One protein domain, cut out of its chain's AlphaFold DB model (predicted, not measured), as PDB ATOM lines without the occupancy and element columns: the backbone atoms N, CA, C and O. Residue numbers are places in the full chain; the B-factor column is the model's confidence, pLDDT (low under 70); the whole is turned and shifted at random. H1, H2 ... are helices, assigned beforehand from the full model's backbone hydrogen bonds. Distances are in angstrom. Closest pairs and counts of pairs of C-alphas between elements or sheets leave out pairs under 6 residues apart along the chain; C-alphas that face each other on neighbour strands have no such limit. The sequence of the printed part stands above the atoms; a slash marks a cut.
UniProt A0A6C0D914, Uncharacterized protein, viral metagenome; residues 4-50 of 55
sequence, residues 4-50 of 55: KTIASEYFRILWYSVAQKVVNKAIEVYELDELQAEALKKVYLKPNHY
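Overview. This is residues 4 to 50 of the 55 residues of an uncharacterized protein of viral metagenome (UniProt A0A6C0D914). The model is a helical hairpin with unequal arms: one long helix, H1, makes the length of the whole, and the shorter H2 folds back beside its last part. Beyond H2 the chain goes on in the same sense along H1 to the one-turn helix H3, which packs on H1 at residues 11 to 16, while the first residues of H1 reach past H3. The printed part has 47 residues with three named helices, in the order H1, H2, H3, and no named strand; its class is all helix. The whole is loose, with a radius of gyration of the C-alphas of 12.4 A, and it is a rod whose C-alphas span 40 by 16 by 10 A.

Along the chain. H1 takes up residues 4 to 29 and is the longest helix, 37.4 A from first to last C-alpha. It begins at C-alpha 4, at (176.212, 122.316, 117.691), and ends at C-alpha 29, at (168.087, 157.961, 125.530). After residues 30 to 33 comes H2, residues 34 to 44, which is 15.5 A long from first to last C-alpha; its C-alpha 34 is at (174.943, 160.428, 113.782). After residues 45 and 46 comes H3, residues 47 to 50, 6.0 A from first to last C-alpha. It ends at C-alpha 50, at (178.519, 137.086, 119.616).

Arrangement. H1 and H2 form a helical hairpin and touch, with 6 pairs of C-alphas within 8 A. Their closest C-alphas are those of Ile 27 and Ala 37, 5.9 A apart. They run opposite ways at a shallow tilt of 31 degrees. H1 touches H2 with residues 19 to 27 alone. H1 also touches H3, with residues 11 to 16 alone; the closest C-alphas are those of Arg 12 and Tyr 50, 4.7 A apart. H2 and H3 are apart, though they follow each other in the chain. In H1 and H2 every pair of O i and N i+4 is within hydrogen-bond range. H3, with 4 residues, is too short for such a pair, and its one pair of O i and N i+3 is within range.

Size, cuts and confidence. The two C-alphas farthest apart are those of Lys 4 and Asp 33, at 40.2 A. The first and last printed C-alphas, those of Lys 4 and Tyr 50, are 15.1 A apart. The printed part runs from residue 4 to residue 50 with no cut. The links H1 to H2, with 4 residues, and H2 to H3, with 2 residues, are both tight. The mean pLDDT of the printed part is 91.9, and no printed residue is under 70. The mean pLDDT is 92 for H1, 96 for H2 and 79 for H3.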
ATOM      1  N   LYS A   4     175.515 121.345 116.832       78.38
ATOM      2  CA  LYS A   4     176.212 122.316 117.691       78.38
ATOM      3  C   LYS A   4     176.552 123.586 116.911       78.38
ATOM      4  O   LYS A   4     176.347 124.676 117.434       78.38
ATOM      5  N   THR A   5     176.988 123.459 115.657       80.31
ATOM      6  CA  THR A   5     177.221 124.605 114.762       80.31
ATOM      7  C   THR A   5     175.934 125.388 114.520       80.31
ATOM      8  O   THR A   5     175.932 126.609 114.642       80.31
ATOM      9  N   ILE A   6     174.818 124.695 114.269       83.38
ATOM     10  CA  ILE A   6     173.501 125.335 114.122       83.38
ATOM     11  C   ILE A   6     173.128 126.106 115.398       83.38
ATOM     12  O   ILE A   6     172.774 127.278 115.325       83.38
ATOM     13  N   ALA A   7     173.245 125.481 116.573       82.88
ATOM     14  CA  ALA A   7     172.936 126.137 117.842       82.88
ATOM     15  C   ALA A   7     173.830 127.362 118.105       82.88
ATOM     16  O   ALA A   7     173.327 128.413 118.492       82.88
ATOM     17  N   SER A   8     175.140 127.251 117.860       83.94
ATOM     18  CA  SER A   8     176.097 128.357 118.015       83.94
ATOM     19  C   SER A   8     175.732 129.547 117.123       83.94
ATOM     20  O   SER A   8     175.741 130.691 117.580       83.94
ATOM     21  N   GLU A   9     175.315 129.274 115.887       84.69
ATOM     22  CA  GLU A   9     174.875 130.285 114.928       84.69
ATOM     23  C   GLU A   9     173.564 130.969 115.359       84.69
ATOM     24  O   GLU A   9     173.459 132.195 115.331       84.69
ATOM     25  N   TYR A  10     172.589 130.208 115.866       87.12
ATOM     26  CA  TYR A  10     171.365 130.781 116.439       87.12
ATOM     27  C   TYR A  10     171.648 131.681 117.643       87.12
ATOM     28  O   TYR A  10     171.094 132.778 117.732       87.12
ATOM     29  N   PHE A  11     172.528 131.257 118.554       86.94
ATOM     30  CA  PHE A  11     172.922 132.087 119.693       86.94
ATOM     31  C   PHE A  11     173.622 133.369 119.246       86.94
ATOM     32  O   PHE A  11     173.352 134.428 119.813       86.94
ATOM     33  N   ARG A  12     174.458 133.299 118.203       88.00
ATOM     34  CA  ARG A  12     175.107 134.475 117.611       88.00
ATOM     35  C   ARG A  12     174.084 135.508 117.152       88.00
ATOM     36  O   ARG A  12     174.180 136.674 117.529       88.00
ATOM     37  N   ILE A  13     173.087 135.075 116.384       89.81
ATOM     38  CA  ILE A  13     172.030 135.954 115.865       89.81
ATOM     39  C   ILE A  13     171.185 136.527 117.008       89.81
ATOM     40  O   ILE A  13     170.906 137.729 117.026       89.81
ATOM     41  N   LEU A  14     170.805 135.692 117.982       91.31
ATOM     42  CA  LEU A  14     169.995 136.110 119.126       91.31
ATOM     43  C   LEU A  14     170.702 137.207 119.931       91.31
ATOM     44  O   LEU A  14     170.127 138.268 120.172       91.31
ATOM     45  N   TRP A  15     171.960 136.975 120.312       91.31
ATOM     46  CA  TRP A  15     172.712 137.934 121.113       91.31
ATOM     47  C   TRP A  15     173.016 139.221 120.355       91.31
ATOM     48  O   TRP A  15     172.906 140.301 120.935       91.31
ATOM     49  N   TYR A  16     173.313 139.127 119.057       93.19
ATOM     50  CA  TYR A  16     173.462 140.305 118.210       93.19
ATOM     51  C   TYR A  16     172.173 141.139 118.174       93.19
ATOM     52  O   TYR A  16     172.219 142.358 118.335       93.19
ATOM     53  N   SER A  17     171.008 140.494 118.031       93.56
ATOM     54  CA  SER A  17     169.708 141.179 118.036       93.56
ATOM     55  C   SER A  17     169.430 141.887 119.365       93.56
ATOM     56  O   SER A  17     168.971 143.031 119.377       93.56
ATOM     57  N   VAL A  18     169.744 141.242 120.493       94.75
ATOM     58  CA  VAL A  18     169.617 141.854 121.825       94.75
ATOM     59  C   VAL A  18     170.523 143.078 121.944       94.75
ATOM     60  O   VAL A  18     170.053 144.152 122.317       94.75
ATOM     61  N   ALA A  19     171.797 142.952 121.576       95.00
ATOM     62  CA  ALA A  19     172.734 144.064 121.646       95.00
ATOM     63  C   ALA A  19     172.332 145.226 120.732       95.00
ATOM     64  O   ALA A  19     172.425 146.381 121.138       95.00
ATOM     65  N   GLN A  20     171.811 144.940 119.537       96.19
ATOM     66  CA  GLN A  20     171.305 145.965 118.629       96.19
ATOM     67  C   GLN A  20     170.171 146.779 119.263       96.19
ATOM     68  O   GLN A  20     170.176 148.005 119.168       96.19
ATOM     69  N   LYS A  21     169.234 146.128 119.966       97.44
ATOM     70  CA  LYS A  21     168.157 146.824 120.690       97.44
ATOM     71  C   LYS A  21     168.700 147.718 121.803       97.44
ATOM     72  O   LYS A  21     168.251 148.852 121.935       97.44
ATOM     73  N   VAL A  22     169.676 147.231 122.570       97.06
ATOM     74  CA  VAL A  22     170.311 147.999 123.653       97.06
ATOM     75  C   VAL A  22     171.046 149.222 123.103       97.06
ATOM     76  O   VAL A  22     170.831 150.328 123.587       97.06
ATOM     77  N   VAL A  23     171.862 149.047 122.059       97.12
ATOM     78  CA  VAL A  23     172.600 150.140 121.403       97.12
ATOM     79  C   VAL A  23     171.641 151.178 120.821       97.12
ATOM     80  O   VAL A  23     171.836 152.369 121.042       97.12
ATOM     81  N   ASN A  24     170.577 150.749 120.140       97.31
ATOM     82  CA  ASN A  24     169.577 151.671 119.600       97.31
ATOM     83  C   ASN A  24     168.860 152.446 120.711       97.31
ATOM     84  O   ASN A  24     168.658 153.649 120.576       97.31
ATOM     85  N   LYS A  25     168.523 151.786 121.827       98.31
ATOM     86  CA  LYS A  25     167.903 152.472 122.964       98.31
ATOM     87  C   LYS A  25     168.861 153.455 123.635       98.31
ATOM     88  O   LYS A  25     168.422 154.512 124.065       98.31
ATOM     89  N   ALA A  26     170.155 153.144 123.694       97.75
ATOM     90  CA  ALA A  26     171.164 154.076 124.188       97.75
ATOM     91  C   ALA A  26     171.280 155.316 123.286       97.75
ATOM     92  O   ALA A  26     171.307 156.426 123.802       97.75
ATOM     93  N   ILE A  27     171.279 155.141 121.959       98.25
ATOM     94  CA  ILE A  27     171.275 156.261 121.000       98.25
ATOM     95  C   ILE A  27     170.074 157.181 121.237       98.25
ATOM     96  O   ILE A  27     170.240 158.394 121.272       98.25
ATOM     97  N   GLU A  28     168.888 156.603 121.444       97.88
ATOM     98  CA  GLU A  28     167.659 157.354 121.727       97.88
ATOM     99  C   GLU A  28     167.725 158.092 123.076       97.88
ATOM    100  O   GLU A  28     167.455 159.283 123.135       97.88
ATOM    101  N   VAL A  29     168.098 157.402 124.162       98.44
ATOM    102  CA  VAL A  29     168.087 157.961 125.530       98.44
ATOM    103  C   VAL A  29     169.132 159.056 125.723       98.44
ATOM    104  O   VAL A  29     168.886 160.002 126.465       98.44
ATOM    105  N   TYR A  30     170.295 158.917 125.087       97.88
ATOM    106  CA  TYR A  30     171.372 159.904 125.169       97.88
ATOM    107  C   TYR A  30     171.333 160.929 124.032       97.88
ATOM    108  O   TYR A  30     172.255 161.734 123.944       97.88
ATOM    109  N   GLU A  31     170.303 160.886 123.176       97.75
ATOM    110  CA  GLU A  31     170.122 161.794 122.033       97.75
ATOM    111  C   GLU A  31     171.398 161.935 121.186       97.75
ATOM    112  O   GLU A  31     171.814 163.032 120.816       97.75
ATOM    113  N   LEU A  32     172.054 160.800 120.917       97.31
ATOM    114  CA  LEU A  32     173.344 160.791 120.234       97.31
ATOM    115  C   LEU A  32     173.200 161.270 118.791       97.31
ATOM    116  O   LEU A  32     172.293 160.847 118.068       97.31
ATOM    117  N   ASP A  33     174.153 162.089 118.355       97.12
ATOM    118  CA  ASP A  33     174.259 162.474 116.953       97.12
ATOM    119  C   ASP A  33     174.684 161.286 116.068       97.12
ATOM    120  O   ASP A  33     175.028 160.195 116.540       97.12
ATOM    121  N   GLU A  34     174.645 161.484 114.751       96.75
ATOM    122  CA  GLU A  34     174.943 160.428 113.782       96.75
ATOM    123  C   GLU A  34     176.348 159.830 113.982       96.75
ATOM    124  O   GLU A  34     176.502 158.607 113.990       96.75
ATOM    125  N   LEU A  35     177.357 160.668 114.244       97.69
ATOM    126  CA  LEU A  35     178.743 160.231 114.428       97.69
ATOM    127  C   LEU A  35     178.912 159.412 115.712       97.69
ATOM    128  O   LEU A  35     179.572 158.369 115.720       97.69
ATOM    129  N   GLN A  36     178.299 159.860 116.805       97.25
ATOM    130  CA  GLN A  36     178.304 159.165 118.089       97.25
ATOM    131  C   GLN A  36     177.558 157.830 118.003       97.25
ATOM    132  O   GLN A  36     178.043 156.808 118.501       97.25
ATOM    133  N   ALA A  37     176.409 157.809 117.327       97.25
ATOM    134  CA  ALA A  37     175.623 156.606 117.101       97.25
ATOM    135  C   ALA A  37     176.389 155.569 116.264       97.25
ATOM    136  O   ALA A  37     176.387 154.378 116.596       97.25
ATOM    137  N   GLU A  38     177.074 155.998 115.202       96.75
ATOM    138  CA  GLU A  38     177.932 155.124 114.401       96.75
ATOM    139  C   GLU A  38     179.114 154.578 115.201       96.75
ATOM    140  O   GLU A  38     179.388 153.373 115.150       96.75
ATOM    141  N   ALA A  39     179.782 155.425 115.988       95.81
ATOM    142  CA  ALA A  39     180.867 154.996 116.862       95.81
ATOM    143  C   ALA A  39     180.385 153.924 117.851       95.81
ATOM    144  O   ALA A  39     181.026 152.877 117.998       95.81
ATOM    145  N   LEU A  40     179.215 154.128 118.464       95.00
ATOM    146  CA  LEU A  40     178.615 153.182 119.400       95.00
ATOM    147  C   LEU A  40     178.298 151.841 118.721       95.00
ATOM    148  O   LEU A  40     178.705 150.780 119.205       95.00
ATOM    149  N   LYS A  41     177.647 151.872 117.551       95.25
ATOM    150  CA  LYS A  41     177.362 150.667 116.755       95.25
ATOM    151  C   LYS A  41     178.648 149.927 116.387       95.25
ATOM    152  O   LYS A  41     178.717 148.714 116.553       95.25
ATOM    153  N   LYS A  42     179.692 150.637 115.954       94.06
ATOM    154  CA  LYS A  42     180.979 150.041 115.564       94.06
ATOM    155  C   LYS A  42     181.704 149.374 116.733       94.06
ATOM    156  O   LYS A  42     182.390 148.370 116.535       94.06
ATOM    157  N   VAL A  43     181.585 149.923 117.940       92.56
ATOM    158  CA  VAL A  43     182.210 149.354 119.142       92.56
ATOM    159  C   VAL A  43     181.463 148.106 119.602       92.56
ATOM    160  O   VAL A  43     182.100 147.073 119.826       92.56
ATOM    161  N   TYR A  44     180.136 148.183 119.702       92.94
ATOM    162  CA  TYR A  44     179.339 147.159 120.374       92.94
ATOM    163  C   TYR A  44     178.735 146.120 119.425       92.94
ATOM    164  O   TYR A  44     178.652 144.955 119.791       92.94
ATOM    165  N   LEU A  45     178.391 146.455 118.180       93.00
ATOM    166  CA  LEU A  45     177.746 145.537 117.226       93.00
ATOM    167  C   LEU A  45     178.750 144.823 116.308       93.00
ATOM    168  O   LEU A  45     178.535 144.687 115.107       93.00
ATOM    169  N   LYS A  46     179.864 144.333 116.862       89.00
ATOM    170  CA  LYS A  46     180.844 143.543 116.100       89.00
ATOM    171  C   LYS A  46     180.376 142.085 115.985       89.00
ATOM    172  O   LYS A  46     180.322 141.415 117.015       89.00
ATOM    173  N   PRO A  47     180.113 141.540 114.779       74.56
ATOM    174  CA  PRO A  47     179.547 140.191 114.611       74.56
ATOM    175  C   PRO A  47     180.339 139.085 115.324       74.56
ATOM    176  O   PRO A  47     179.775 138.135 115.862       74.56
ATOM    177  N   ASN A  48     181.659 139.250 115.387       78.31
ATOM    178  CA  ASN A  48     182.588 138.262 115.927       78.31
ATOM    179  C   ASN A  48     182.520 138.148 117.463       78.31
ATOM    180  O   ASN A  48     183.035 137.184 118.019       78.31
ATOM    181  N   HIS A  49     181.898 139.112 118.152       81.00
ATOM    182  CA  HIS A  49     181.780 139.124 119.616       81.00
ATOM    183  C   HIS A  49     180.623 138.261 120.139       81.00
ATOM    184  O   HIS A  49     180.532 138.022 121.338       81.00
ATOM    185  N   TYR A  50     179.753 137.783 119.248       82.12
ATOM    186  CA  TYR A  50     178.519 137.086 119.616       82.12
ATOM    187  C   TYR A  50     178.606 135.566 119.462       82.12
ATOM    188  O   TYR A  50     177.624 134.862 119.685       82.12
TER     189      TYR A  50